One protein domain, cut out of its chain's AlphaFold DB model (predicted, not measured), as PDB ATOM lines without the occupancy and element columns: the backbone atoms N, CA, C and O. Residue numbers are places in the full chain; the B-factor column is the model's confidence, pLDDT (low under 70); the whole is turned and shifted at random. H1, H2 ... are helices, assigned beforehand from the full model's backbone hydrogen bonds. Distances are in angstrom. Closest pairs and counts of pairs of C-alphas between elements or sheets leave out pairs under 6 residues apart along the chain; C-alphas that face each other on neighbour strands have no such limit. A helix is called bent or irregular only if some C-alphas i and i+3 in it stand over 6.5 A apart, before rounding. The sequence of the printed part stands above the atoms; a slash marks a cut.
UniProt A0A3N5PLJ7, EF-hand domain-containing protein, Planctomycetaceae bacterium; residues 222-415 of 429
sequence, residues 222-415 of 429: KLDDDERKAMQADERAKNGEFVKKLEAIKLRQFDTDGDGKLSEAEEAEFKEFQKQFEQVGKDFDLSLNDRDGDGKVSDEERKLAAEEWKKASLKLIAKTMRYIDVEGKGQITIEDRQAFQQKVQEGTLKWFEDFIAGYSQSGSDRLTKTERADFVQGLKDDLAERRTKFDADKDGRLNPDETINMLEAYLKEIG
ATOM      1  N   LYS A 222      44.150 207.426 117.736       72.06
ATOM      2  CA  LYS A 222      44.068 206.278 118.643       72.06
ATOM      3  C   LYS A 222      43.048 205.281 118.087       72.06
ATOM      4  O   LYS A 222      42.509 205.458 117.008       72.06
ATOM      5  N   LEU A 223      42.851 204.176 118.805       71.12
ATOM      6  CA  LEU A 223      41.735 203.272 118.546       71.12
ATOM      7  C   LEU A 223      40.796 203.323 119.746       71.12
ATOM      8  O   LEU A 223      41.168 202.905 120.854       71.12
ATOM      9  N   ASP A 224      39.587 203.828 119.533       74.50
ATOM     10  CA  ASP A 224      38.524 203.786 120.530       74.50
ATOM     11  C   ASP A 224      38.014 202.344 120.758       74.50
ATOM     12  O   ASP A 224      38.534 201.361 120.214       74.50
ATOM     13  N   ASP A 225      37.043 202.179 121.656       76.19
ATOM     14  CA  ASP A 225      36.528 200.855 122.007       76.19
ATOM     15  C   ASP A 225      35.670 200.218 120.901       76.19
ATOM     16  O   ASP A 225      35.478 199.002 120.928       76.19
ATOM     17  N   ASP A 226      35.110 200.976 119.959       75.25
ATOM     18  CA  ASP A 226      34.347 200.455 118.817       75.25
ATOM     19  C   ASP A 226      35.271 200.153 117.627       75.25
ATOM     20  O   ASP A 226      35.123 199.116 116.976       75.25
ATOM     21  N   GLU A 227      36.318 200.947 117.426       75.88
ATOM     22  CA  GLU A 227      37.388 200.684 116.455       75.88
ATOM     23  C   GLU A 227      38.209 199.447 116.854       75.88
ATOM     24  O   GLU A 227      38.478 198.572 116.024       75.88
ATOM     25  N   ARG A 228      38.500 199.271 118.154       74.62
ATOM     26  CA  ARG A 228      39.071 198.017 118.684       74.62
ATOM     27  C   ARG A 228      38.121 196.825 118.531       74.62
ATOM     28  O   ARG A 228      38.599 195.713 118.298       74.62
ATOM     29  N   LYS A 229      36.794 197.008 118.604       77.31
ATOM     30  CA  LYS A 229      35.831 195.935 118.275       77.31
ATOM     31  C   LYS A 229      35.849 195.600 116.784       77.31
ATOM     32  O   LYS A 229      35.806 194.419 116.452       77.31
ATOM     33  N   ALA A 230      35.946 196.593 115.898       73.31
ATOM     34  CA  ALA A 230      36.048 196.384 114.451       73.31
ATOM     35  C   ALA A 230      37.332 195.620 114.078       73.31
ATOM     36  O   ALA A 230      37.276 194.649 113.324       73.31
ATOM     37  N   MET A 231      38.462 195.980 114.694       76.38
ATOM     38  CA  MET A 231      39.728 195.248 114.605       76.38
ATOM     39  C   MET A 231      39.572 193.784 115.052       76.38
ATOM     40  O   MET A 231      39.856 192.873 114.277       76.38
ATOM     41  N   GLN A 232      39.037 193.543 116.258       71.50
ATOM     42  CA  GLN A 232      38.774 192.185 116.755       71.50
ATOM     43  C   GLN A 232      37.780 191.407 115.878       71.50
ATOM     44  O   GLN A 232      37.822 190.177 115.846       71.50
ATOM     45  N   ALA A 233      36.856 192.085 115.194       71.88
ATOM     46  CA  ALA A 233      35.911 191.455 114.279       71.88
ATOM     47  C   ALA A 233      36.585 191.020 112.967       71.88
ATOM     48  O   ALA A 233      36.342 189.894 112.538       71.88
ATOM     49  N   ASP A 234      37.469 191.836 112.372       71.62
ATOM     50  CA  ASP A 234      38.282 191.432 111.206       71.62
ATOM     51  C   ASP A 234      39.228 190.275 111.571       71.62
ATOM     52  O   ASP A 234      39.318 189.285 110.843       71.62
ATOM     53  N   GLU A 235      39.859 190.330 112.749       66.88
ATOM     54  CA  GLU A 235      40.675 189.228 113.276       66.88
ATOM     55  C   GLU A 235      39.862 187.947 113.492       66.88
ATOM     56  O   GLU A 235      40.307 186.871 113.092       66.88
ATOM     57  N   ARG A 236      38.662 188.026 114.087       68.31
ATOM     58  CA  ARG A 236      37.771 186.862 114.259       68.31
ATOM     59  C   ARG A 236      37.224 186.338 112.936       68.31
ATOM     60  O   ARG A 236      37.016 185.135 112.825       68.31
ATOM     61  N   ALA A 237      36.995 187.196 111.944       71.56
ATOM     62  CA  ALA A 237      36.573 186.768 110.615       71.56
ATOM     63  C   ALA A 237      37.696 185.993 109.908       71.56
ATOM     64  O   ALA A 237      37.451 184.912 109.375       71.56
ATOM     65  N   LYS A 238      38.935 186.500 109.975       65.81
ATOM     66  CA  LYS A 238      40.111 185.922 109.302       65.81
ATOM     67  C   LYS A 238      40.670 184.689 110.005       65.81
ATOM     68  O   LYS A 238      40.856 183.661 109.364       65.81
ATOM     69  N   ASN A 239      40.839 184.739 111.325       65.94
ATOM     70  CA  ASN A 239      41.186 183.558 112.126       65.94
ATOM     71  C   ASN A 239      40.002 182.587 112.270       65.94
ATOM     72  O   ASN A 239      40.182 181.465 112.738       65.94
ATOM     73  N   GLY A 240      38.791 182.991 111.875       67.38
ATOM     74  CA  GLY A 240      37.576 182.193 112.004       67.38
ATOM     75  C   GLY A 240      37.628 180.878 111.232       67.38
ATOM     76  O   GLY A 240      37.046 179.898 111.687       67.38
ATOM     77  N   GLU A 241      38.345 180.811 110.107       72.31
ATOM     78  CA  GLU A 241      38.545 179.547 109.391       72.31
ATOM     79  C   GLU A 241      39.490 178.600 110.147       72.31
ATOM     80  O   GLU A 241      39.157 177.431 110.333       72.31
ATOM     81  N   PHE A 242      40.619 179.102 110.654       68.81
ATOM     82  CA  PHE A 242      41.546 178.322 111.482       68.81
ATOM     83  C   PHE A 242      40.872 177.816 112.767       68.81
ATOM     84  O   PHE A 242      40.963 176.633 113.087       68.81
ATOM     85  N   VAL A 243      40.112 178.675 113.457       69.62
ATOM     86  CA  VAL A 243      39.334 178.292 114.648       69.62
ATOM     87  C   VAL A 243      38.291 177.224 114.306       69.62
ATOM     88  O   VAL A 243      38.226 176.221 115.010       69.62
ATOM     89  N   LYS A 244      37.546 177.363 113.200       75.25
ATOM     90  CA  LYS A 244      36.598 176.331 112.740       75.25
ATOM     91  C   LYS A 244      37.281 175.005 112.409       75.25
ATOM     92  O   LYS A 244      36.728 173.961 112.733       75.25
ATOM     93  N   LYS A 245      38.468 175.020 111.790       72.88
ATOM     94  CA  LYS A 245      39.244 173.797 111.512       72.88
ATOM     95  C   LYS A 245      39.693 173.119 112.813       72.88
ATOM     96  O   LYS A 245      39.517 171.912 112.949       72.88
ATOM     97  N   LEU A 246      40.160 173.879 113.809       68.00
ATOM     98  CA  LEU A 246      40.466 173.343 115.144       68.00
ATOM     99  C   LEU A 246      39.225 172.794 115.866       68.00
ATOM    100  O   LEU A 246      39.300 171.738 116.491       68.00
ATOM    101  N   GLU A 247      38.081 173.475 115.778       72.88
ATOM    102  CA  GLU A 247      36.812 172.993 116.341       72.88
ATOM    103  C   GLU A 247      36.318 171.722 115.635       72.88
ATOM    104  O   GLU A 247      35.873 170.795 116.307       72.88
ATOM    105  N   ALA A 248      36.478 171.620 114.312       78.81
ATOM    106  CA  ALA A 248      36.155 170.416 113.549       78.81
ATOM    107  C   ALA A 248      37.060 169.228 113.919       78.81
ATOM    108  O   ALA A 248      36.555 168.129 114.130       78.81
ATOM    109  N   ILE A 249      38.375 169.442 114.073       75.75
ATOM    110  CA  ILE A 249      39.306 168.406 114.562       75.75
ATOM    111  C   ILE A 249      38.938 167.992 115.995       75.75
ATOM    112  O   ILE A 249      38.922 166.802 116.308       75.75
ATOM    113  N   LYS A 250      38.590 168.951 116.864       79.81
ATOM    114  CA  LYS A 250      38.133 168.673 118.232       79.81
ATOM    115  C   LYS A 250      36.871 167.807 118.242       79.81
ATOM    116  O   LYS A 250      36.832 166.835 118.988       79.81
ATOM    117  N   LEU A 251      35.862 168.144 117.438       80.06
ATOM    118  CA  LEU A 251      34.645 167.338 117.323       80.06
ATOM    119  C   LEU A 251      34.987 165.948 116.775       80.06
ATOM    120  O   LEU A 251      34.764 164.976 117.482       80.06
ATOM    121  N   ARG A 252      35.687 165.835 115.635       83.25
ATOM    122  CA  ARG A 252      36.132 164.546 115.055       83.25
ATOM    123  C   ARG A 252      36.821 163.614 116.068       83.25
ATOM    124  O   ARG A 252      36.685 162.399 115.974       83.25
ATOM    125  N   GLN A 253      37.554 164.178 117.030       79.19
ATOM    126  CA  GLN A 253      38.295 163.412 118.034       79.19
ATOM    127  C   GLN A 253      37.506 163.036 119.302       79.19
ATOM    128  O   GLN A 253      37.869 162.056 119.961       79.19
ATOM    129  N   PHE A 254      36.465 163.792 119.671       78.44
ATOM    130  CA  PHE A 254      35.788 163.665 120.974       78.44
ATOM    131  C   PHE A 254      34.262 163.512 120.900       78.44
ATOM    132  O   PHE A 254      33.701 162.925 121.815       78.44
ATOM    133  N   ASP A 255      33.617 163.969 119.828       83.94
ATOM    134  CA  ASP A 255      32.209 163.700 119.515       83.94
ATOM    135  C   ASP A 255      32.076 162.210 119.131       83.94
ATOM    136  O   ASP A 255      32.705 161.724 118.185       83.94
ATOM    137  N   THR A 256      31.374 161.439 119.961       80.94
ATOM    138  CA  THR A 256      31.215 159.979 119.859       80.94
ATOM    139  C   THR A 256      29.865 159.592 119.286       80.94
ATOM    140  O   THR A 256      29.778 158.566 118.609       80.94
ATOM    141  N   ASP A 257      28.820 160.359 119.594       79.19
ATOM    142  CA  ASP A 257      27.459 160.096 119.126       79.19
ATOM    143  C   ASP A 257      27.128 160.803 117.800       79.19
ATOM    144  O   ASP A 257      26.192 160.395 117.107       79.19
ATOM    145  N   GLY A 258      27.955 161.767 117.386       81.06
ATOM    146  CA  GLY A 258      27.838 162.497 116.131       81.06
ATOM    147  C   GLY A 258      26.787 163.607 116.166       81.06
ATOM    148  O   GLY A 258      26.318 164.007 115.096       81.06
ATOM    149  N   ASP A 259      26.377 164.091 117.348       80.38
ATOM    150  CA  ASP A 259      25.375 165.165 117.473       80.38
ATOM    151  C   ASP A 259      25.909 166.565 117.095       80.38
ATOM    152  O   ASP A 259      25.128 167.519 116.962       80.38
ATOM    153  N   GLY A 260      27.222 166.691 116.864       79.75
ATOM    154  CA  GLY A 260      27.904 167.935 116.507       79.75
ATOM    155  C   GLY A 260      28.288 168.798 117.709       79.75
ATOM    156  O   GLY A 260      28.619 169.977 117.539       79.75
ATOM    157  N   LYS A 261      28.212 168.258 118.928       84.00
ATOM    158  CA  LYS A 261      28.604 168.905 120.185       84.00
ATOM    159  C   LYS A 261      29.465 167.936 120.997       84.00
ATOM    160  O   LYS A 261      30.001 166.967 120.485       84.00
ATOM    161  N   LEU A 262      29.690 168.275 122.263       77.12
ATOM    162  CA  LEU A 262      30.266 167.358 123.239       77.12
ATOM    163  C   LEU A 262      29.297 167.276 124.411       77.12
ATOM    164  O   LEU A 262      28.972 168.304 125.016       77.12
ATOM    165  N   SER A 263      28.860 166.065 124.728       84.06
ATOM    166  CA  SER A 263      28.182 165.752 125.983       84.06
ATOM    167  C   SER A 263      29.115 165.985 127.182       84.06
ATOM    168  O   SER A 263      30.334 166.107 127.036       84.06
ATOM    169  N   GLU A 264      28.572 166.008 128.402       85.25
ATOM    170  CA  GLU A 264      29.382 166.193 129.621       85.25
ATOM    171  C   GLU A 264      30.492 165.136 129.769       85.25
ATOM    172  O   GLU A 264      31.576 165.440 130.273       85.25
ATOM    173  N   ALA A 265      30.250 163.907 129.297       83.62
ATOM    174  CA  ALA A 265      31.225 162.820 129.326       83.62
ATOM    175  C   ALA A 265      32.396 163.073 128.360       83.62
ATOM    176  O   ALA A 265      33.561 162.914 128.727       83.62
ATOM    177  N   GLU A 266      32.103 163.531 127.147       83.75
ATOM    178  CA  GLU A 266      33.107 163.804 126.113       83.75
ATOM    179  C   GLU A 266      33.862 165.103 126.389       83.75
ATOM    180  O   GLU A 266      35.066 165.198 126.150       83.75
ATOM    181  N   GLU A 267      33.190 166.096 126.977       79.38
ATOM    182  CA  GLU A 267      33.850 167.297 127.476       79.38
ATOM    183  C   GLU A 267      34.786 166.967 128.652       79.38
ATOM    184  O   GLU A 267      35.832 167.603 128.789       79.38
ATOM    185  N   ALA A 268      34.467 165.963 129.480       84.88
ATOM    186  CA  ALA A 268      35.366 165.471 130.524       84.88
ATOM    187  C   ALA A 268      36.597 164.749 129.942       84.88
ATOM    188  O   ALA A 268      37.715 165.014 130.390       84.88
ATOM    189  N   GLU A 269      36.432 163.909 128.910       78.56
ATOM    190  CA  GLU A 269      37.571 163.316 128.189       78.56
ATOM    191  C   GLU A 269      38.447 164.386 127.525       78.56
ATOM    192  O   GLU A 269      39.674 164.353 127.654       78.56
ATOM    193  N   PHE A 270      37.826 165.373 126.871       77.00
ATOM    194  CA  PHE A 270      38.530 166.502 126.270       77.00
ATOM    195  C   PHE A 270      39.282 167.333 127.318       77.00
ATOM    196  O   PHE A 270      40.425 167.714 127.083       77.00
ATOM    197  N   LYS A 271      38.683 167.594 128.489       77.62
ATOM    198  CA  LYS A 271      39.338 168.314 129.595       77.62
ATOM    199  C   LYS A 271      40.558 167.567 130.126       77.62
ATOM    200  O   LYS A 271      41.548 168.210 130.461       77.62
ATOM    201  N   GLU A 272      40.516 166.239 130.204       79.19
ATOM    202  CA  GLU A 272      41.666 165.456 130.664       79.19
ATOM    203  C   GLU A 272      42.800 165.451 129.628       79.19
ATOM    204  O   GLU A 272      43.944 165.742 129.971       79.19
ATOM    205  N   PHE A 273      42.473 165.255 128.348       72.12
ATOM    206  CA  PHE A 273      43.421 165.423 127.241       72.12
ATOM    207  C   PHE A 273      44.026 166.838 127.211       72.12
ATOM    208  O   PHE A 273      45.237 166.999 127.071       72.12
ATOM    209  N   GLN A 274      43.206 167.872 127.439       73.25
ATOM    210  CA  GLN A 274      43.649 169.262 127.527       73.25
ATOM    211  C   GLN A 274      44.640 169.479 128.682       73.25
ATOM    212  O   GLN A 274      45.633 170.170 128.477       73.25
ATOM    213  N   LYS A 275      44.419 168.900 129.873       77.38
ATOM    214  CA  LYS A 275      45.383 168.999 130.989       77.38
ATOM    215  C   LYS A 275      46.720 168.353 130.647       77.38
ATOM    216  O   LYS A 275      47.761 168.911 130.976       77.38
ATOM    217  N   GLN A 276      46.693 167.188 130.002       72.31
ATOM    218  CA  GLN A 276      47.911 166.495 129.583       72.31
ATOM    219  C   GLN A 276      48.700 167.354 128.585       72.31
ATOM    220  O   GLN A 276      49.894 167.565 128.778       72.31
ATOM    221  N   PHE A 277      48.020 167.951 127.602       67.69
ATOM    222  CA  PHE A 277      48.588 168.942 126.680       67.69
ATOM    223  C   PHE A 277      49.127 170.202 127.372       67.69
ATOM    224  O   PHE A 277      50.202 170.689 127.032       67.69
ATOM    225  N   GLU A 278      48.392 170.744 128.345       72.12
ATOM    226  CA  GLU A 278      48.826 171.900 129.132       72.12
ATOM    227  C   GLU A 278      50.100 171.576 129.924       72.12
ATOM    228  O   GLU A 278      50.980 172.427 130.044       72.12
ATOM    229  N   GLN A 279      50.237 170.336 130.409       75.44
ATOM    230  CA  GLN A 279      51.465 169.871 131.043       75.44
ATOM    231  C   GLN A 279      52.620 169.753 130.042       75.44
ATOM    232  O   GLN A 279      53.698 170.228 130.364       75.44
ATOM    233  N   VAL A 280      52.410 169.230 128.824       74.00
ATOM    234  CA  VAL A 280      53.447 169.243 127.762       74.00
ATOM    235  C   VAL A 280      53.943 170.671 127.503       74.00
ATOM    236  O   VAL A 280      55.147 170.905 127.436       74.00
ATOM    237  N   GLY A 281      53.026 171.640 127.411       73.06
ATOM    238  CA  GLY A 281      53.374 173.051 127.224       73.06
ATOM    239  C   GLY A 281      54.190 173.638 128.382       73.06
ATOM    240  O   GLY A 281      55.127 174.390 128.133       73.06
ATOM    241  N   LYS A 282      53.878 173.268 129.632       76.25
ATOM    242  CA  LYS A 282      54.651 173.674 130.822       76.25
ATOM    243  C   LYS A 282      56.016 172.999 130.887       76.25
ATOM    244  O   LYS A 282      56.999 173.681 131.137       76.25
ATOM    245  N   ASP A 283      56.079 171.691 130.637       73.94
ATOM    246  CA  ASP A 283      57.327 170.919 130.587       73.94
ATOM    247  C   ASP A 283      58.287 171.542 129.544       73.94
ATOM    248  O   ASP A 283      59.492 171.649 129.782       73.94
ATOM    249  N   PHE A 284      57.747 172.017 128.412       74.69
ATOM    250  CA  PHE A 284      58.513 172.722 127.385       74.69
ATOM    251  C   PHE A 284      58.916 174.149 127.793       74.69
ATOM    252  O   PHE A 284      60.084 174.494 127.639       74.69
ATOM    253  N   ASP A 285      58.004 174.956 128.349       76.25
ATOM    254  CA  ASP A 285      58.301 176.317 128.842       76.25
ATOM    255  C   ASP A 285      59.403 176.320 129.913       76.25
ATOM    256  O   ASP A 285      60.338 177.118 129.841       76.25
ATOM    257  N   LEU A 286      59.360 175.359 130.843       76.44
ATOM    258  CA  LEU A 286      60.442 175.116 131.797       76.44
ATOM    259  C   LEU A 286      61.759 174.836 131.063       76.44
ATOM    260  O   LEU A 286      62.754 175.497 131.330       76.44
ATOM    261  N   SER A 287      61.766 173.955 130.057       71.19
ATOM    262  CA  SER A 287      62.987 173.667 129.288       71.19
ATOM    263  C   SER A 287      63.557 174.846 128.480       71.19
ATOM    264  O   SER A 287      64.684 174.750 128.005       71.19
ATOM    265  N   LEU A 288      62.813 175.949 128.331       70.94
ATOM    266  CA  LEU A 288      63.313 177.204 127.761       70.94
ATOM    267  C   LEU A 288      63.766 178.204 128.838       70.94
ATOM    268  O   LEU A 288      64.739 178.926 128.632       70.94
ATOM    269  N   ASN A 289      63.034 178.294 129.955       73.56
ATOM    270  CA  ASN A 289      63.069 179.464 130.839       73.56
ATOM    271  C   ASN A 289      63.471 179.185 132.303       73.56
ATOM    272  O   ASN A 289      63.907 180.123 132.968       73.56
ATOM    273  N   ASP A 290      63.350 177.951 132.805       83.12
ATOM    274  CA  ASP A 290      63.830 177.522 134.136       83.12
ATOM    275  C   ASP A 290      65.359 177.385 134.085       83.12
ATOM    276  O   ASP A 290      65.863 176.428 133.493       83.12
ATOM    277  N   ARG A 291      66.103 178.352 134.640       80.00
ATOM    278  CA  ARG A 291      67.575 178.478 134.590       80.00
ATOM    279  C   ARG A 291      68.290 177.845 135.777       80.00
ATOM    280  O   ARG A 291      69.421 177.380 135.599       80.00
ATOM    281  N   ASP A 292      67.696 177.828 136.964       79.50
ATOM    282  CA  ASP A 292      68.333 177.227 138.144       79.50
ATOM    283  C   ASP A 292      68.044 175.720 138.298       79.50
ATOM    284  O   ASP A 292      68.798 175.016 138.976       79.50
ATOM    285  N   GLY A 293      67.049 175.198 137.575       81.69
ATOM    286  CA  GLY A 293      66.635 173.800 137.604       81.69
ATOM    287  C   GLY A 293      65.688 173.463 138.760       81.69
ATOM    288  O   GLY A 293      65.569 172.282 139.100       81.69
ATOM    289  N   ASP A 294      65.043 174.451 139.399       82.19
ATOM    290  CA  ASP A 294      64.123 174.233 140.529       82.19
ATOM    291  C   ASP A 294      62.728 173.704 140.130       82.19
ATOM    292  O   ASP A 294      61.910 173.372 141.006       82.19
ATOM    293  N   GLY A 295      62.454 173.596 138.824       81.94
ATOM    294  CA  GLY A 295      61.181 173.154 138.259       81.94
ATOM    295  C   GLY A 295      60.145 174.271 138.102       81.94
ATOM    296  O   GLY A 295      58.945 173.975 138.029       81.94
ATOM    297  N   LYS A 296      60.557 175.544 138.111       84.88
ATOM    298  CA  LYS A 296      59.695 176.725 137.945       84.88
ATOM    299  C   LYS A 296      60.383 177.775 137.078       84.88
ATOM    300  O   LYS A 296      61.578 177.743 136.849       84.88
ATOM    301  N   VAL A 297      59.595 178.754 136.633       77.81
ATOM    302  CA  VAL A 297      60.123 180.005 136.079       77.81
ATOM    303  C   VAL A 297      59.813 181.129 137.064       77.81
ATOM    304  O   VAL A 297      58.645 181.504 137.252       77.81
ATOM    305  N   SER A 298      60.849 181.643 137.716       82.25
ATOM    306  CA  SER A 298      60.805 182.799 138.613       82.25
ATOM    307  C   SER A 298      60.670 184.121 137.844       82.25
ATOM    308  O   SER A 298      60.879 184.202 136.632       82.25
ATOM    309  N   ASP A 299      60.338 185.204 138.547       80.69
ATOM    310  CA  ASP A 299      60.250 186.534 137.929       80.69
ATOM    311  C   ASP A 299      61.620 187.110 137.531       80.69
ATOM    312  O   ASP A 299      61.684 188.002 136.683       80.69
ATOM    313  N   GLU A 300      62.715 186.614 138.112       83.50
ATOM    314  CA  GLU A 300      64.076 186.979 137.700       83.50
ATOM    315  C   GLU A 300      64.442 186.282 136.388       83.50
ATOM    316  O   GLU A 300      64.903 186.930 135.449       83.50
ATOM    317  N   GLU A 301      64.122 184.996 136.261       80.94
ATOM    318  CA  GLU A 301      64.327 184.234 135.027       80.94
ATOM    319  C   GLU A 301      63.458 184.743 133.881       80.94
ATOM    320  O   GLU A 301      63.961 184.888 132.768       80.94
ATOM    321  N   ARG A 302      62.198 185.124 134.149       75.38
ATOM    322  CA  ARG A 302      61.347 185.819 133.165       75.38
ATOM    323  C   ARG A 302      61.982 187.113 132.666       75.38
ATOM    324  O   ARG A 302      61.898 187.396 131.474       75.38
ATOM    325  N   LYS A 303      62.609 187.907 133.542       76.06
ATOM    326  CA  LYS A 303      63.294 189.151 133.142       76.06
ATOM    327  C   LYS A 303      64.538 188.870 132.311       76.06
ATOM    328  O   LYS A 303      64.703 189.488 131.266       76.06
ATOM    329  N   LEU A 304      65.375 187.922 132.732       77.31
ATOM    330  CA  LEU A 304      66.575 187.523 131.990       77.31
ATOM    331  C   LEU A 304      66.216 186.957 130.609       77.31
ATOM    332  O   LEU A 304      66.780 187.383 129.603       77.31
ATOM    333  N   ALA A 305      65.210 186.079 130.545       72.62
ATOM    334  CA  ALA A 305      64.648 185.596 129.291       72.62
ATOM    335  C   ALA A 305      64.121 186.761 128.441       72.62
ATOM    336  O   ALA A 305      64.468 186.852 127.268       72.62
ATOM    337  N   ALA A 306      63.355 187.699 129.010       70.00
ATOM    338  CA  ALA A 306      62.854 188.863 128.280       70.00
ATOM    339  C   ALA A 306      63.975 189.774 127.740       70.00
ATOM    340  O   ALA A 306      63.839 190.301 126.639       70.00
ATOM    341  N   GLU A 307      65.094 189.945 128.450       69.62
ATOM    342  CA  GLU A 307      66.248 190.715 127.960       69.62
ATOM    343  C   GLU A 307      66.993 190.018 126.813       69.62
ATOM    344  O   GLU A 307      67.397 190.669 125.842       69.62
ATOM    345  N   GLU A 308      67.180 188.703 126.891       71.12
ATOM    346  CA  GLU A 308      67.787 187.931 125.803       71.12
ATOM    347  C   GLU A 308      66.852 187.834 124.598       71.12
ATOM    348  O   GLU A 308      67.290 188.064 123.472       71.12
ATOM    349  N   TRP A 309      65.554 187.614 124.815       73.81
ATOM    350  CA  TRP A 309      64.535 187.709 123.773       73.81
ATOM    351  C   TRP A 309      64.451 189.117 123.190       73.81
ATOM    352  O   TRP A 309      64.297 189.237 121.981       73.81
ATOM    353  N   LYS A 310      64.656 190.192 123.964       69.12
ATOM    354  CA  LYS A 310      64.772 191.558 123.420       69.12
ATOM    355  C   LYS A 310      65.972 191.667 122.469       69.12
ATOM    356  O   LYS A 310      65.827 192.202 121.371       69.12
ATOM    357  N   LYS A 311      67.131 191.103 122.824       68.00
ATOM    358  CA  LYS A 311      68.342 191.070 121.971       68.00
ATOM    359  C   LYS A 311      68.149 190.198 120.721       68.00
ATOM    360  O   LYS A 311      68.520 190.607 119.621       68.00
ATOM    361  N   ALA A 312      67.534 189.030 120.872       68.44
ATOM    362  CA  ALA A 312      67.282 188.066 119.804       68.44
ATOM    363  C   ALA A 312      66.087 188.448 118.911       68.44
ATOM    364  O   ALA A 312      66.052 188.061 117.742       68.44
ATOM    365  N   SER A 313      65.154 189.273 119.408       64.88
ATOM    366  CA  SER A 313      63.955 189.709 118.680       64.88
ATOM    367  C   SER A 313      64.303 190.334 117.338       64.88
ATOM    368  O   SER A 313      63.627 190.061 116.361       64.88
ATOM    369  N   LEU A 314      65.409 191.075 117.233       65.06
ATOM    370  CA  LEU A 314      65.845 191.650 115.961       65.06
ATOM    371  C   LEU A 314      66.383 190.623 114.969       65.06
ATOM    372  O   LEU A 314      66.149 190.773 113.771       65.06
ATOM    373  N   LYS A 315      67.065 189.568 115.434       68.12
ATOM    374  CA  LYS A 315      67.461 188.445 114.570       68.12
ATOM    375  C   LYS A 315      66.217 187.724 114.059       68.12
ATOM    376  O   LYS A 315      66.131 187.438 112.867       68.12
ATOM    377  N   LEU A 316      65.247 187.487 114.943       68.25
ATOM    378  CA  LEU A 316      63.967 186.867 114.610       68.25
ATOM    379  C   LEU A 316      63.161 187.726 113.636       68.25
ATOM    380  O   LEU A 316      62.788 187.239 112.581       68.25
ATOM    381  N   ILE A 317      62.982 189.014 113.919       66.50
ATOM    382  CA  ILE A 317      62.332 189.990 113.041       66.50
ATOM    383  C   ILE A 317      63.028 190.008 111.677       66.50
ATOM    384  O   ILE A 317      62.365 189.801 110.667       66.50
ATOM    385  N   ALA A 318      64.354 190.171 111.617       67.25
ATOM    386  CA  ALA A 318      65.098 190.203 110.355       67.25
ATOM    387  C   ALA A 318      64.983 188.893 109.549       67.25
ATOM    388  O   ALA A 318      64.930 188.938 108.318       67.25
ATOM    389  N   LYS A 319      64.924 187.734 110.222       71.19
ATOM    390  CA  LYS A 319      64.637 186.433 109.596       71.19
ATOM    391  C   LYS A 319      63.196 186.390 109.082       71.19
ATOM    392  O   LYS A 319      62.991 186.225 107.883       71.19
ATOM    393  N   THR A 320      62.213 186.637 109.943       66.19
ATOM    394  CA  THR A 320      60.772 186.668 109.648       66.19
ATOM    395  C   THR A 320      60.415 187.633 108.515       66.19
ATOM    396  O   THR A 320      59.609 187.287 107.655       66.19
ATOM    397  N   MET A 321      61.076 188.791 108.409       65.88
ATOM    398  CA  MET A 321      60.891 189.701 107.274       65.88
ATOM    399  C   MET A 321      61.215 189.044 105.928       65.88
ATOM    400  O   MET A 321      60.500 189.292 104.965       65.88
ATOM    401  N   ARG A 322      62.223 188.162 105.849       72.25
ATOM    402  CA  ARG A 322      62.548 187.412 104.616       72.25
ATOM    403  C   ARG A 322      61.501 186.357 104.264       72.25
ATOM    404  O   ARG A 322      61.445 185.935 103.115       72.25
ATOM    405  N   TYR A 323      60.708 185.906 105.233       70.75
ATOM    406  CA  TYR A 323      59.609 184.966 105.012       70.75
ATOM    407  C   TYR A 323      58.283 185.674 104.678       70.75
ATOM    408  O   TYR A 323      57.462 185.115 103.955       70.75
ATOM    409  N   ILE A 324      58.084 186.906 105.164       70.81
ATOM    410  CA  ILE A 324      56.900 187.727 104.865       70.81
ATOM    411  C   ILE A 324      57.058 188.480 103.532       70.81
ATOM    412  O   ILE A 324      56.156 188.446 102.698       70.81
ATOM    413  N   ASP A 325      58.201 189.133 103.295       68.94
ATOM    414  CA  ASP A 325      58.488 189.894 102.067       68.94
ATOM    415  C   ASP A 325      58.919 188.972 100.910       68.94
ATOM    416  O   ASP A 325      60.033 189.045 100.387       68.94
ATOM    417  N   VAL A 326      58.014 188.077 100.504       58.47
ATOM    418  CA  VAL A 326      58.223 187.106  99.411       58.47
ATOM    419  C   VAL A 326      58.525 187.799  98.074       58.47
ATOM    420  O   VAL A 326      59.226 187.245  97.226       58.47
ATOM    421  N   GLU A 327      58.022 189.020  97.885       56.03
ATOM    422  CA  GLU A 327      58.203 189.817  96.666       56.03
ATOM    423  C   GLU A 327      59.519 190.620  96.654       56.03
ATOM    424  O   GLU A 327      59.945 191.082  95.591       56.03
ATOM    425  N   GLY A 328      60.187 190.763  97.806       54.12
ATOM    426  CA  GLY A 328      61.409 191.556  97.962       54.12
ATOM    427  C   GLY A 328      61.184 193.061  97.784       54.12
ATOM    428  O   GLY A 328      62.084 193.762  97.312       54.12
ATOM    429  N   LYS A 329      59.979 193.552  98.105       54.72
ATOM    430  CA  LYS A 329      59.567 194.960  97.951       54.72
ATOM    431  C   LYS A 329      60.050 195.856  99.095       54.72
ATOM    432  O   LYS A 329      59.922 197.075  99.003       54.72
ATOM    433  N   GLY A 330      60.597 195.284 100.169       53.16
ATOM    434  CA  GLY A 330      61.112 196.004 101.336       53.16
ATOM    435  C   GLY A 330      60.033 196.664 102.200       53.16
ATOM    436  O   GLY A 330      60.355 197.364 103.153       53.16
ATOM    437  N   GLN A 331      58.751 196.464 101.893       56.97
ATOM    438  CA  GLN A 331      57.636 197.028 102.644       56.97
ATOM    439  C   GLN A 331      56.662 195.915 103.019       56.97
ATOM    440  O   GLN A 331      55.955 195.389 102.165       56.97
ATOM    441  N   ILE A 332      56.618 195.595 104.313       63.41
ATOM    442  CA  ILE A 332      55.671 194.638 104.886       63.41
ATOM    443  C   ILE A 332      54.385 195.376 105.259       63.41
ATOM    444  O   ILE A 332      54.388 196.273 106.108       63.41
ATOM    445  N   THR A 333      53.289 194.992 104.615       65.25
ATOM    446  CA  THR A 333      51.934 195.484 104.900       65.25
ATOM    447  C   THR A 333      51.246 194.651 105.994       65.25
ATOM    448  O   THR A 333      51.801 193.663 106.493       65.25
ATOM    449  N   ILE A 334      50.030 195.038 106.395       65.56
ATOM    450  CA  ILE A 334      49.164 194.176 107.216       65.56
ATOM    451  C   ILE A 334      48.795 192.927 106.411       65.56
ATOM    452  O   ILE A 334      48.805 191.825 106.948       65.56
ATOM    453  N   GLU A 335      48.540 193.087 105.118       70.75
ATOM    454  CA  GLU A 335      48.114 192.040 104.196       70.75
ATOM    455  C   GLU A 335      49.215 190.989 103.991       70.75
ATOM    456  O   GLU A 335      48.927 189.796 104.058       70.75
ATOM    457  N   ASP A 336      50.482 191.402 103.850       72.06
ATOM    458  CA  ASP A 336      51.625 190.474 103.774       72.06
ATOM    459  C   ASP A 336      51.775 189.667 105.077       72.06
ATOM    460  O   ASP A 336      51.962 188.449 105.047       72.06
ATOM    461  N   ARG A 337      51.638 190.333 106.236       70.50
ATOM    462  CA  ARG A 337      51.638 189.680 107.557       70.50
ATOM    463  C   ARG A 337      50.483 188.689 107.705       70.50
ATOM    464  O   ARG A 337      50.707 187.583 108.187       70.50
ATOM    465  N   GLN A 338      49.281 189.056 107.262       73.19
ATOM    466  CA  GLN A 338      48.098 188.192 107.299       73.19
ATOM    467  C   GLN A 338      48.253 186.981 106.366       73.19
ATOM    468  O   GLN A 338      47.965 185.862 106.781       73.19
ATOM    469  N   ALA A 339      48.784 187.164 105.155       77.56
ATOM    470  CA  ALA A 339      49.057 186.067 104.224       77.56
ATOM    471  C   ALA A 339      50.140 185.108 104.752       77.56
ATOM    472  O   ALA A 339      50.033 183.893 104.585       77.56
ATOM    473  N   PHE A 340      51.175 185.630 105.417       78.56
ATOM    474  CA  PHE A 340      52.167 184.800 106.098       78.56
ATOM    475  C   PHE A 340      51.556 184.029 107.280       78.56
ATOM    476  O   PHE A 340      51.742 182.818 107.386       78.56
ATOM    477  N   GLN A 341      50.773 184.702 108.130       74.56
ATOM    478  CA  GLN A 341      50.074 184.085 109.261       74.56
ATOM    479  C   GLN A 341      49.133 182.957 108.810       74.56
ATOM    480  O   GLN A 341      49.123 181.900 109.436       74.56
ATOM    481  N   GLN A 342      48.394 183.147 107.712       77.88
ATOM    482  CA  GLN A 342      47.540 182.113 107.120       77.88
ATOM    483  C   GLN A 342      48.350 180.895 106.661       77.88
ATOM    484  O   GLN A 342      47.991 179.775 107.005       77.88
ATOM    485  N   LYS A 343      49.485 181.091 105.977       81.94
ATOM    486  CA  LYS A 343      50.369 179.979 105.583       81.94
ATOM    487  C   LYS A 343      50.900 179.203 106.788       81.94
ATOM    488  O   LYS A 343      50.908 177.978 106.752       81.94
ATOM    489  N   VAL A 344      51.312 179.897 107.856       80.00
ATOM    490  CA  VAL A 344      51.736 179.245 109.110       80.00
ATOM    491  C   VAL A 344      50.576 178.451 109.710       80.00
ATOM    492  O   VAL A 344      50.747 177.281 110.027       80.00
ATOM    493  N   GLN A 345      49.382 179.040 109.796       76.88
ATOM    494  CA  GLN A 345      48.175 178.368 110.287       76.88
ATOM    495  C   GLN A 345      47.824 177.106 109.480       76.88
ATOM    496  O   GLN A 345      47.556 176.063 110.072       76.88
ATOM    497  N   GLU A 346      47.847 177.171 108.147       82.75
ATOM    498  CA  GLU A 346      47.576 176.033 107.258       82.75
ATOM    499  C   GLU A 346      48.644 174.941 107.368       82.75
ATOM    500  O   GLU A 346      48.309 173.762 107.496       82.75
ATOM    501  N   GLY A 347      49.922 175.327 107.367       80.75
ATOM    502  CA  GLY A 347      51.047 174.409 107.512       80.75
ATOM    503  C   GLY A 347      51.055 173.702 108.871       80.75
ATOM    504  O   GLY A 347      51.205 172.484 108.928       80.75
ATOM    505  N   THR A 348      50.806 174.436 109.961       78.38
ATOM    506  CA  THR A 348      50.662 173.880 111.316       78.38
ATOM    507  C   THR A 348      49.443 172.962 111.436       78.38
ATOM    508  O   THR A 348      49.557 171.908 112.061       78.38
ATOM    509  N   LEU A 349      48.294 173.310 110.838       77.31
ATOM    510  CA  LEU A 349      47.127 172.417 110.811       77.31
ATOM    511  C   LEU A 349      47.449 171.110 110.092       77.31
ATOM    512  O   LEU A 349      47.184 170.044 110.641       77.31
ATOM    513  N   LYS A 350      48.056 171.187 108.902       85.12
ATOM    514  CA  LYS A 350      48.438 169.998 108.142       85.12
ATOM    515  C   LYS A 350      49.414 169.124 108.929       85.12
ATOM    516  O   LYS A 350      49.156 167.939 109.085       85.12
ATOM    517  N   TRP A 351      50.487 169.715 109.458       83.56
ATOM    518  CA  TRP A 351      51.458 169.010 110.299       83.56
ATOM    519  C   TRP A 351      50.778 168.299 111.472       83.56
ATOM    520  O   TRP A 351      51.084 167.146 111.751       83.56
ATOM    521  N   PHE A 352      49.807 168.947 112.119       77.81
ATOM    522  CA  PHE A 352      49.075 168.351 113.233       77.81
ATOM    523  C   PHE A 352      48.135 167.212 112.808       77.81
ATOM    524  O   PHE A 352      48.005 166.230 113.537       77.81
ATOM    525  N   GLU A 353      47.478 167.312 111.649       81.31
ATOM    526  CA  GLU A 353      46.664 166.214 111.112       81.31
ATOM    527  C   GLU A 353      47.526 165.021 110.677       81.31
ATOM    528  O   GLU A 353      47.191 163.885 111.018       81.31
ATOM    529  N   ASP A 354      48.661 165.272 110.016       84.69
ATOM    530  CA  ASP A 354      49.652 164.250 109.661       84.69
ATOM    531  C   ASP A 354      50.228 163.584 110.935       84.69
ATOM    532  O   ASP A 354      50.359 162.360 110.999       84.69
ATOM    533  N   PHE A 355      50.488 164.368 111.991       82.56
ATOM    534  CA  PHE A 355      50.943 163.868 113.292       82.56
ATOM    535  C   PHE A 355      49.865 163.019 113.987       82.56
ATOM    536  O   PHE A 355      50.164 161.909 114.418       82.56
ATOM    537  N   ILE A 356      48.592 163.454 114.019       80.81
ATOM    538  CA  ILE A 356      47.457 162.623 114.477       80.81
ATOM    539  C   ILE A 356      47.412 161.291 113.723       80.81
ATOM    540  O   ILE A 356      47.249 160.241 114.347       80.81
ATOM    541  N   ALA A 357      47.525 161.327 112.392       85.00
ATOM    542  CA  ALA A 357      47.393 160.141 111.554       85.00
ATOM    543  C   ALA A 357      48.464 159.087 111.878       85.00
ATOM    544  O   ALA A 357      48.163 157.895 111.855       85.00
ATOM    545  N   GLY A 358      49.670 159.514 112.274       85.81
ATOM    546  CA  GLY A 358      50.739 158.627 112.746       85.81
ATOM    547  C   GLY A 358      50.397 157.807 114.001       85.81
ATOM    548  O   GLY A 358      50.967 156.733 114.186       85.81
ATOM    549  N   TYR A 359      49.447 158.264 114.827       83.88
ATOM    550  CA  TYR A 359      49.000 157.567 116.043       83.88
ATOM    551  C   TYR A 359      47.656 156.837 115.890       83.88
ATOM    552  O   TYR A 359      47.274 156.103 116.800       83.88
ATOM    553  N   SER A 360      46.952 156.964 114.756       82.19
ATOM    554  CA  SER A 360      45.742 156.168 114.489       82.19
ATOM    555  C   SER A 360      46.103 154.770 113.974       82.19
ATOM    556  O   SER A 360      46.116 154.488 112.775       82.19
ATOM    557  N   GLN A 361      46.395 153.864 114.907       71.00
ATOM    558  CA  GLN A 361      46.641 152.446 114.626       71.00
ATOM    559  C   GLN A 361      45.346 151.705 114.265       71.00
ATOM    560  O   GLN A 361      45.369 150.716 113.532       71.00
ATOM    561  N   SER A 362      44.207 152.193 114.764       61.25
ATOM    562  CA  SER A 362      42.865 151.679 114.478       61.25
ATOM    563  C   SER A 362      42.411 151.891 113.027       61.25
ATOM    564  O   SER A 362      41.424 151.282 112.613       61.25
ATOM    565  N   GLY A 363      43.094 152.749 112.257       62.94
ATOM    566  CA  GLY A 363      42.674 153.137 110.908       62.94
ATOM    567  C   GLY A 363      41.361 153.928 110.886       62.94
ATOM    568  O   GLY A 363      40.708 153.998 109.847       62.94
ATOM    569  N   SER A 364      40.956 154.487 112.030       67.88
ATOM    570  CA  SER A 364      39.780 155.347 112.153       67.88
ATOM    571  C   SER A 364      40.191 156.816 112.263       67.88
ATOM    572  O   SER A 364      41.278 157.133 112.749       67.88
ATOM    573  N   ASP A 365      39.314 157.740 111.871       71.38
ATOM    574  CA  ASP A 365      39.589 159.186 111.952       71.38
ATOM    575  C   ASP A 365      39.669 159.725 113.400       71.38
ATOM    576  O   ASP A 365      39.880 160.926 113.611       71.38
ATOM    577  N   ARG A 366      39.491 158.845 114.399       80.06
ATOM    578  CA  ARG A 366      39.398 159.162 115.822       80.06
ATOM    579  C   ARG A 366      40.376 158.340 116.659       80.06
ATOM    580  O   ARG A 366      40.278 157.121 116.730       80.06
ATOM    581  N   LEU A 367      41.242 159.024 117.398       81.06
ATOM    582  CA  LEU A 367      42.141 158.403 118.365       81.06
ATOM    583  C   LEU A 367      41.341 157.863 119.560       81.06
ATOM    584  O   LEU A 367      40.626 158.605 120.245       81.06
ATOM    585  N   THR A 368      41.499 156.573 119.844       85.38
ATOM    586  CA  THR A 368      41.056 155.938 121.092       85.38
ATOM    587  C   THR A 368      41.817 156.497 122.296       85.38
ATOM    588  O   THR A 368      42.850 157.149 122.165       85.38
ATOM    589  N   LYS A 369      41.345 156.215 123.516       83.94
ATOM    590  CA  LYS A 369      41.995 156.691 124.747       83.94
ATOM    591  C   LYS A 369      43.475 156.290 124.867       83.94
ATOM    592  O   LYS A 369      44.250 157.073 125.409       83.94
ATOM    593  N   THR A 370      43.858 155.114 124.365       86.38
ATOM    594  CA  THR A 370      45.260 154.665 124.331       86.38
ATOM    595  C   THR A 370      46.049 155.442 123.281       86.38
ATOM    596  O   THR A 370      47.035 156.079 123.627       86.38
ATOM    597  N   GLU A 371      45.551 155.513 122.043       87.94
ATOM    598  CA  GLU A 371      46.206 156.257 120.956       87.94
ATOM    599  C   GLU A 371      46.352 157.759 121.278       87.94
ATOM    600  O   GLU A 371      47.339 158.376 120.898       87.94
ATOM    601  N   ARG A 372      45.421 158.358 122.041       83.88
ATOM    602  CA  ARG A 372      45.548 159.732 122.568       83.88
ATOM    603  C   ARG A 372      46.677 159.876 123.597       83.88
ATOM    604  O   ARG A 372      47.289 160.939 123.660       83.88
ATOM    605  N   ALA A 373      46.935 158.855 124.415       86.19
ATOM    606  CA  ALA A 373      48.044 158.865 125.368       86.19
ATOM    607  C   ALA A 373      49.389 158.676 124.647       86.19
ATOM    608  O   ALA A 373      50.329 159.421 124.918       86.19
ATOM    609  N   ASP A 374      49.441 157.760 123.676       87.31
ATOM    610  CA  ASP A 374      50.607 157.543 122.813       87.31
ATOM    611  C   ASP A 374      50.926 158.801 121.988       87.31
ATOM    612  O   ASP A 374      52.080 159.210 121.910       87.31
ATOM    613  N   PHE A 375      49.898 159.479 121.465       84.56
ATOM    614  CA  PHE A 375      50.001 160.789 120.815       84.56
ATOM    615  C   PHE A 375      50.639 161.840 121.742       84.56
ATOM    616  O   PHE A 375      51.537 162.576 121.332       84.56
ATOM    617  N   VAL A 376      50.174 161.941 122.998       81.62
ATOM    618  CA  VAL A 376      50.693 162.936 123.957       81.62
ATOM    619  C   VAL A 376      52.145 162.633 124.309       81.62
ATOM    620  O   VAL A 376      52.947 163.562 124.410       81.62
ATOM    621  N   GLN A 377      52.499 161.357 124.474       86.88
ATOM    622  CA  GLN A 377      53.884 160.955 124.696       86.88
ATOM    623  C   GLN A 377      54.748 161.252 123.465       86.88
ATOM    624  O   GLN A 377      55.805 161.855 123.605       86.88
ATOM    625  N   GLY A 378      54.249 160.958 122.265       82.81
ATOM    626  CA  GLY A 378      54.892 161.309 121.003       82.81
ATOM    627  C   GLY A 378      55.202 162.797 120.871       82.81
ATOM    628  O   GLY A 378      56.290 163.163 120.435       82.81
ATOM    629  N   LEU A 379      54.284 163.670 121.300       80.88
ATOM    630  CA  LEU A 379      54.512 165.117 121.309       80.88
ATOM    631  C   LEU A 379      55.607 165.523 122.314       80.88
ATOM    632  O   LEU A 379      56.387 166.429 122.029       80.88
ATOM    633  N   LYS A 380      55.701 164.853 123.472       82.81
ATOM    634  CA  LYS A 380      56.822 165.052 124.411       82.81
ATOM    635  C   LYS A 380      58.149 164.609 123.803       82.81
ATOM    636  O   LYS A 380      59.145 165.307 123.971       82.81
ATOM    637  N   ASP A 381      58.147 163.480 123.103       86.62
ATOM    638  CA  ASP A 381      59.344 162.893 122.503       86.62
ATOM    639  C   ASP A 381      59.855 163.750 121.326       86.62
ATOM    640  O   ASP A 381      61.044 164.060 121.285       86.62
ATOM    641  N   ASP A 382      58.971 164.240 120.444       83.00
ATOM    642  CA  ASP A 382      59.301 165.195 119.366       83.00
ATOM    643  C   ASP A 382      59.872 166.513 119.920       83.00
ATOM    644  O   ASP A 382      60.920 166.978 119.466       83.00
ATOM    645  N   LEU A 383      59.252 167.094 120.955       81.38
ATOM    646  CA  LEU A 383      59.766 168.311 121.596       81.38
ATOM    647  C   LEU A 383      61.119 168.079 122.290       81.38
ATOM    648  O   LEU A 383      61.996 168.945 122.230       81.38
ATOM    649  N   ALA A 384      61.329 166.913 122.908       84.44
ATOM    650  CA  ALA A 384      62.606 166.542 123.517       84.44
ATOM    651  C   ALA A 384      63.708 166.283 122.471       84.44
ATOM    652  O   ALA A 384      64.863 166.667 122.696       84.44
ATOM    653  N   GLU A 385      63.372 165.682 121.323       87.12
ATOM    654  CA  GLU A 385      64.291 165.528 120.191       87.12
ATOM    655  C   GLU A 385      64.654 166.896 119.603       87.12
ATOM    656  O   GLU A 385      65.839 167.184 119.431       87.12
ATOM    657  N   ARG A 386      63.670 167.778 119.368       85.19
ATOM    658  CA  ARG A 386      63.909 169.157 118.907       85.19
ATOM    659  C   ARG A 386      64.825 169.907 119.861       85.19
ATOM    660  O   ARG A 386      65.810 170.471 119.394       85.19
ATOM    661  N   ARG A 387      64.568 169.856 121.172       83.56
ATOM    662  CA  ARG A 387      65.465 170.438 122.181       83.56
ATOM    663  C   ARG A 387      66.885 169.899 122.010       83.56
ATOM    664  O   ARG A 387      67.772 170.660 121.670       83.56
ATOM    665  N   THR A 388      67.077 168.584 122.091       89.06
ATOM    666  CA  THR A 388      68.403 167.933 121.975       89.06
ATOM    667  C   THR A 388      69.115 168.202 120.635       89.06
ATOM    668  O   THR A 388      70.338 168.127 120.545       89.06
ATOM    669  N   LYS A 389      68.362 168.494 119.571       90.19
ATOM    670  CA  LYS A 389      68.871 168.797 118.226       90.19
ATOM    671  C   LYS A 389      69.322 170.248 118.053       90.19
ATOM    672  O   LYS A 389      70.181 170.498 117.206       90.19
ATOM    673  N   PHE A 390      68.718 171.185 118.783       86.62
ATOM    674  CA  PHE A 390      69.014 172.618 118.689       86.62
ATOM    675  C   PHE A 390      69.808 173.165 119.883       86.62
ATOM    676  O   PHE A 390      70.453 174.191 119.707       86.62
ATOM    677  N   ASP A 391      69.829 172.448 121.008       89.56
ATOM    678  CA  ASP A 391      70.724 172.608 122.162       89.56
ATOM    679  C   ASP A 391      72.177 172.345 121.723       89.56
ATOM    680  O   ASP A 391      72.638 171.200 121.595       89.56
ATOM    681  N   ALA A 392      72.880 173.419 121.364       90.88
ATOM    682  CA  ALA A 392      74.209 173.371 120.770       90.88
ATOM    683  C   ALA A 392      75.313 173.464 121.830       90.88
ATOM    684  O   ALA A 392      76.386 172.878 121.635       90.88
ATOM    685  N   ASP A 393      75.063 174.177 122.932       88.56
ATOM    686  CA  ASP A 393      75.983 174.274 124.071       88.56
ATOM    687  C   ASP A 393      75.848 173.117 125.083       88.56
ATOM    688  O   ASP A 393      76.819 172.821 125.792       88.56
ATOM    689  N   LYS A 394      74.746 172.354 125.020       88.56
ATOM    690  CA  LYS A 394      74.439 171.162 125.831       88.56
ATOM    691  C   LYS A 394      74.169 171.475 127.296       88.56
ATOM    692  O   LYS A 394      74.439 170.629 128.155       88.56
ATOM    693  N   ASP A 395      73.637 172.662 127.586       84.25
ATOM    694  CA  ASP A 395      73.152 173.013 128.922       84.25
ATOM    695  C   ASP A 395      71.799 172.350 129.271       84.25
ATOM    696  O   ASP A 395      71.403 172.329 130.441       84.25
ATOM    697  N   GLY A 396      71.137 171.728 128.285       81.25
ATOM    698  CA  GLY A 396      69.860 171.032 128.431       81.25
ATOM    699  C   GLY A 396      68.633 171.891 128.118       81.25
ATOM    700  O   GLY A 396      67.509 171.429 128.357       81.25
ATOM    701  N   ARG A 397      68.825 173.111 127.606       81.19
ATOM    702  CA  ARG A 397      67.786 174.106 127.307       81.19
ATOM    703  C   ARG A 397      67.863 174.544 125.845       81.19
ATOM    704  O   ARG A 397      68.511 173.905 125.025       81.19
ATOM    705  N   LEU A 398      67.120 175.593 125.496       78.50
ATOM    706  CA  LEU A 398      67.322 176.330 124.251       78.50
ATOM    707  C   LEU A 398      67.443 177.811 124.575       78.50
ATOM    708  O   LEU A 398      66.467 178.448 124.981       78.50
ATOM    709  N   ASN A 399      68.614 178.387 124.325       81.94
ATOM    710  CA  ASN A 399      68.761 179.836 124.351       81.94
ATOM    711  C   ASN A 399      67.992 180.478 123.164       81.94
ATOM    712  O   ASN A 399      67.531 179.781 122.247       81.94
ATOM    713  N   PRO A 400      67.799 181.811 123.127       77.62
ATOM    714  CA  PRO A 400      66.994 182.422 122.067       77.62
ATOM    715  C   PRO A 400      67.553 182.269 120.643       77.62
ATOM    716  O   PRO A 400      66.764 182.230 119.699       77.62
ATOM    717  N   ASP A 401      68.871 182.142 120.446       80.62
ATOM    718  CA  ASP A 401      69.442 181.900 119.110       80.62
ATOM    719  C   ASP A 401      69.152 180.470 118.624       80.62
ATOM    720  O   ASP A 401      68.796 180.262 117.458       80.62
ATOM    721  N   GLU A 402      69.241 179.489 119.518       84.88
ATOM    722  CA  GLU A 402      68.880 178.090 119.261       84.88
ATOM    723  C   GLU A 402      67.382 177.940 119.005       84.88
ATOM    724  O   GLU A 402      66.979 177.316 118.021       84.88
ATOM    725  N   THR A 403      66.553 178.612 119.810       79.81
ATOM    726  CA  THR A 403      65.098 178.659 119.619       79.81
ATOM    727  C   THR A 403      64.741 179.269 118.261       79.81
ATOM    728  O   THR A 403      63.908 178.728 117.537       79.81
ATOM    729  N   ILE A 404      65.410 180.350 117.840       77.88
ATOM    730  CA  ILE A 404      65.231 180.932 116.500       77.88
ATOM    731  C   ILE A 404      65.588 179.923 115.393       77.88
ATOM    732  O   ILE A 404      64.893 179.856 114.376       77.88
ATOM    733  N   ASN A 405      66.650 179.133 115.561       83.88
ATOM    734  CA  ASN A 405      67.048 178.121 114.577       83.88
ATOM    735  C   ASN A 405      66.062 176.936 114.535       83.88
ATOM    736  O   ASN A 405      65.739 176.452 113.447       83.88
ATOM    737  N   MET A 406      65.518 176.530 115.687       83.81
ATOM    738  CA  MET A 406      64.421 175.560 115.786       83.81
ATOM    739  C   MET A 406      63.161 176.065 115.062       83.81
ATOM    740  O   MET A 406      62.566 175.326 114.276       83.81
ATOM    741  N   LEU A 407      62.783 177.334 115.258       78.19
ATOM    742  CA  LEU A 407      61.624 177.953 114.601       78.19
ATOM    743  C   LEU A 407      61.793 178.053 113.074       78.19
ATOM    744  O   LEU A 407      60.827 177.845 112.342       78.19
ATOM    745  N   GLU A 408      63.005 178.316 112.570       81.31
ATOM    746  CA  GLU A 408      63.298 178.267 111.127       81.31
ATOM    747  C   GLU A 408      63.253 176.849 110.546       81.31
ATOM    748  O   GLU A 408      62.892 176.676 109.381       81.31
ATOM    749  N   ALA A 409      63.649 175.835 111.317       85.00
ATOM    750  CA  ALA A 409      63.511 174.444 110.897       85.00
ATOM    751  C   ALA A 409      62.034 174.032 110.840       85.00
ATOM    752  O   ALA A 409      61.618 173.428 109.853       85.00
ATOM    753  N   TYR A 410      61.240 174.447 111.833       82.81
ATOM    754  CA  TYR A 410      59.795 174.231 111.860       82.81
ATOM    755  C   TYR A 410      59.078 174.895 110.674       82.81
ATOM    756  O   TYR A 410      58.256 174.248 110.034       82.81
ATOM    757  N   LEU A 411      59.427 176.138 110.298       81.00
ATOM    758  CA  LEU A 411      58.861 176.762 109.090       81.00
ATOM    759  C   LEU A 411      59.076 175.911 107.833       81.00
ATOM    760  O   LEU A 411      58.142 175.709 107.058       81.00
ATOM    761  N   LYS A 412      60.293 175.393 107.637       87.00
ATOM    762  CA  LYS A 412      60.626 174.562 106.470       87.00
ATOM    763  C   LYS A 412      59.859 173.242 106.480       87.00
ATOM    764  O   LYS A 412      59.408 172.799 105.428       87.00
ATOM    765  N   GLU A 413      59.690 172.641 107.655       84.56
ATOM    766  CA  GLU A 413      58.897 171.426 107.870       84.56
ATOM    767  C   GLU A 413      57.424 171.627 107.489       84.56
ATOM    768  O   GLU A 413      56.862 170.796 106.779       84.56
ATOM    769  N   ILE A 414      56.831 172.774 107.841       83.50
ATOM    770  CA  ILE A 414      55.466 173.140 107.426       83.50
ATOM    771  C   ILE A 414      55.380 173.744 106.006       83.50
ATOM    772  O   ILE A 414      54.349 174.297 105.624       83.50
ATOM    773  N   GLY A 415      56.440 173.621 105.197       84.44
ATOM    774  CA  GLY A 415      56.457 174.000 103.776       84.44
ATOM    775  C   GLY A 415      56.659 175.492 103.488       84.44
ATOM    776  O   GLY A 415      56.366 175.947 102.382       84.44
TER     777      GLY A 415
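Overview. This is residues 222 to 415 of the 429 residues of the protein "EF-hand domain-containing protein" of Planctomycetaceae bacterium (UniProt A0A3N5PLJ7). Helices joined end to end make an open, roughly triangular frame whose three sides are each a pair of helices running nearly alike, H2 with H5, H3 with H6, and H4b with H7, with few contacts between them. The chain goes once round the frame through H2, H3 and the bent helix H4, passes the corner from H4b to H5, and goes round it a second time the same way through H5, H6 and H7, while residues 224 to 230, of which 225 to 230 belong to H1, stick out. The printed part has 194 residues with seven named helices, H1 to H7 in order, and no named strand; the class is all helix. It is only just compact, close to loose, with a radius of gyration of the C-alphas of 19.6 A and spans of 50 by 45 by 34 A.

Arrangement. H1, residues 225 to 238, touches no helix; it is near H2, residues 240 to 254, and the two meet only through their tight link of one residue. With residue 254 alone, H2 touches residues 266 to 270 of H3, residues 264 to 289, at a steep tilt of 64 degrees, opposite ways; the closest C-alphas, of Phe 254 and Glu 266, are 5.8 A apart. H4, residues 299 to 324, was assigned as one helix by its hydrogen bonds but is bent, with C-alphas 311 and 314 6.5 A apart. Its arms H4a, residues 299 to 311, and H4b, residues 314 to 324, stand at a steep tilt of 58 degrees. H3 only just touches H4a, with 3 pairs of C-alphas within 8 A, the closest being Asn 289 and Glu 301 at 6.5 A. H4b touches residues 336 to 340 of H5, residues 334 to 359, about perpendicular at 88 degrees, with the C-alphas of Ile 324 and Phe 340 closest at 5.7 A. H5 and H2 are close but not clearly touching, at a shallow tilt of 12 degrees, the same way; their closest C-alphas, of Phe 242 and Gln 345, are 6.7 A apart. H5 touches H6, residues 369 to 390, at a steep tilt of 58 degrees, opposite ways, with the C-alphas of Tyr 359 and Glu 371 closest at 5.8 A. H6 touches residues 273 to 284 of H3 at a shallow tilt of 13 degrees, the same way; the C-alphas of Val 280 and Lys 380 are closest, at 6.3 A. H6 also touches H7, residues 400 to 413, at a steep tilt of 56 degrees, opposite ways, with the C-alphas of Phe 390 and Glu 402 closest at 5.5 A. H7 and H4b are close but not clearly touching, at a shallow tilt of 13 degrees, the same way, with the C-alphas of Leu 316 and Ile 404 closest at 6.4 A. The helix packing is mostly crossed, with 1 of 6 touching pairs at a shallow tilt. Among the pairs that are apart are H1 and H5, and H2 and H6. Each O i to N i+4 pair is within hydrogen-bond range in H1, H2, H3, H4a, H6 and H7; in H4b it is 5 of 7 and in H5 21 of 22.

Along the chain. H1, residues 225 to 238, begins at C-alpha 225, (36.528, 200.855, 122.007). H2 spans residues 240 to 254, and H3, residues 264 to 289, is 36.2 A long from C-alpha 264 at (29.382, 166.193, 129.621). H4a, residues 299 to 311, and H4b, residues 314 to 324, follow. H5, residues 334 to 359, is 37.7 A long, and H6, residues 369 to 390, is 31.9 A. H7, residues 400 to 413, ends at C-alpha 413, (58.897, 171.426, 107.870).

Size, cuts and confidence. The C-alphas farthest apart, of Lys 222 and Ser 362, are 54.8 A apart. The printed part has no cut and no long link; each link after H2 has 9 residues and is short. The mean pLDDT of the printed part is 76.9; 34 residues are under 70, among them residues 310 to 318, 325 to 334 and 362 to 364.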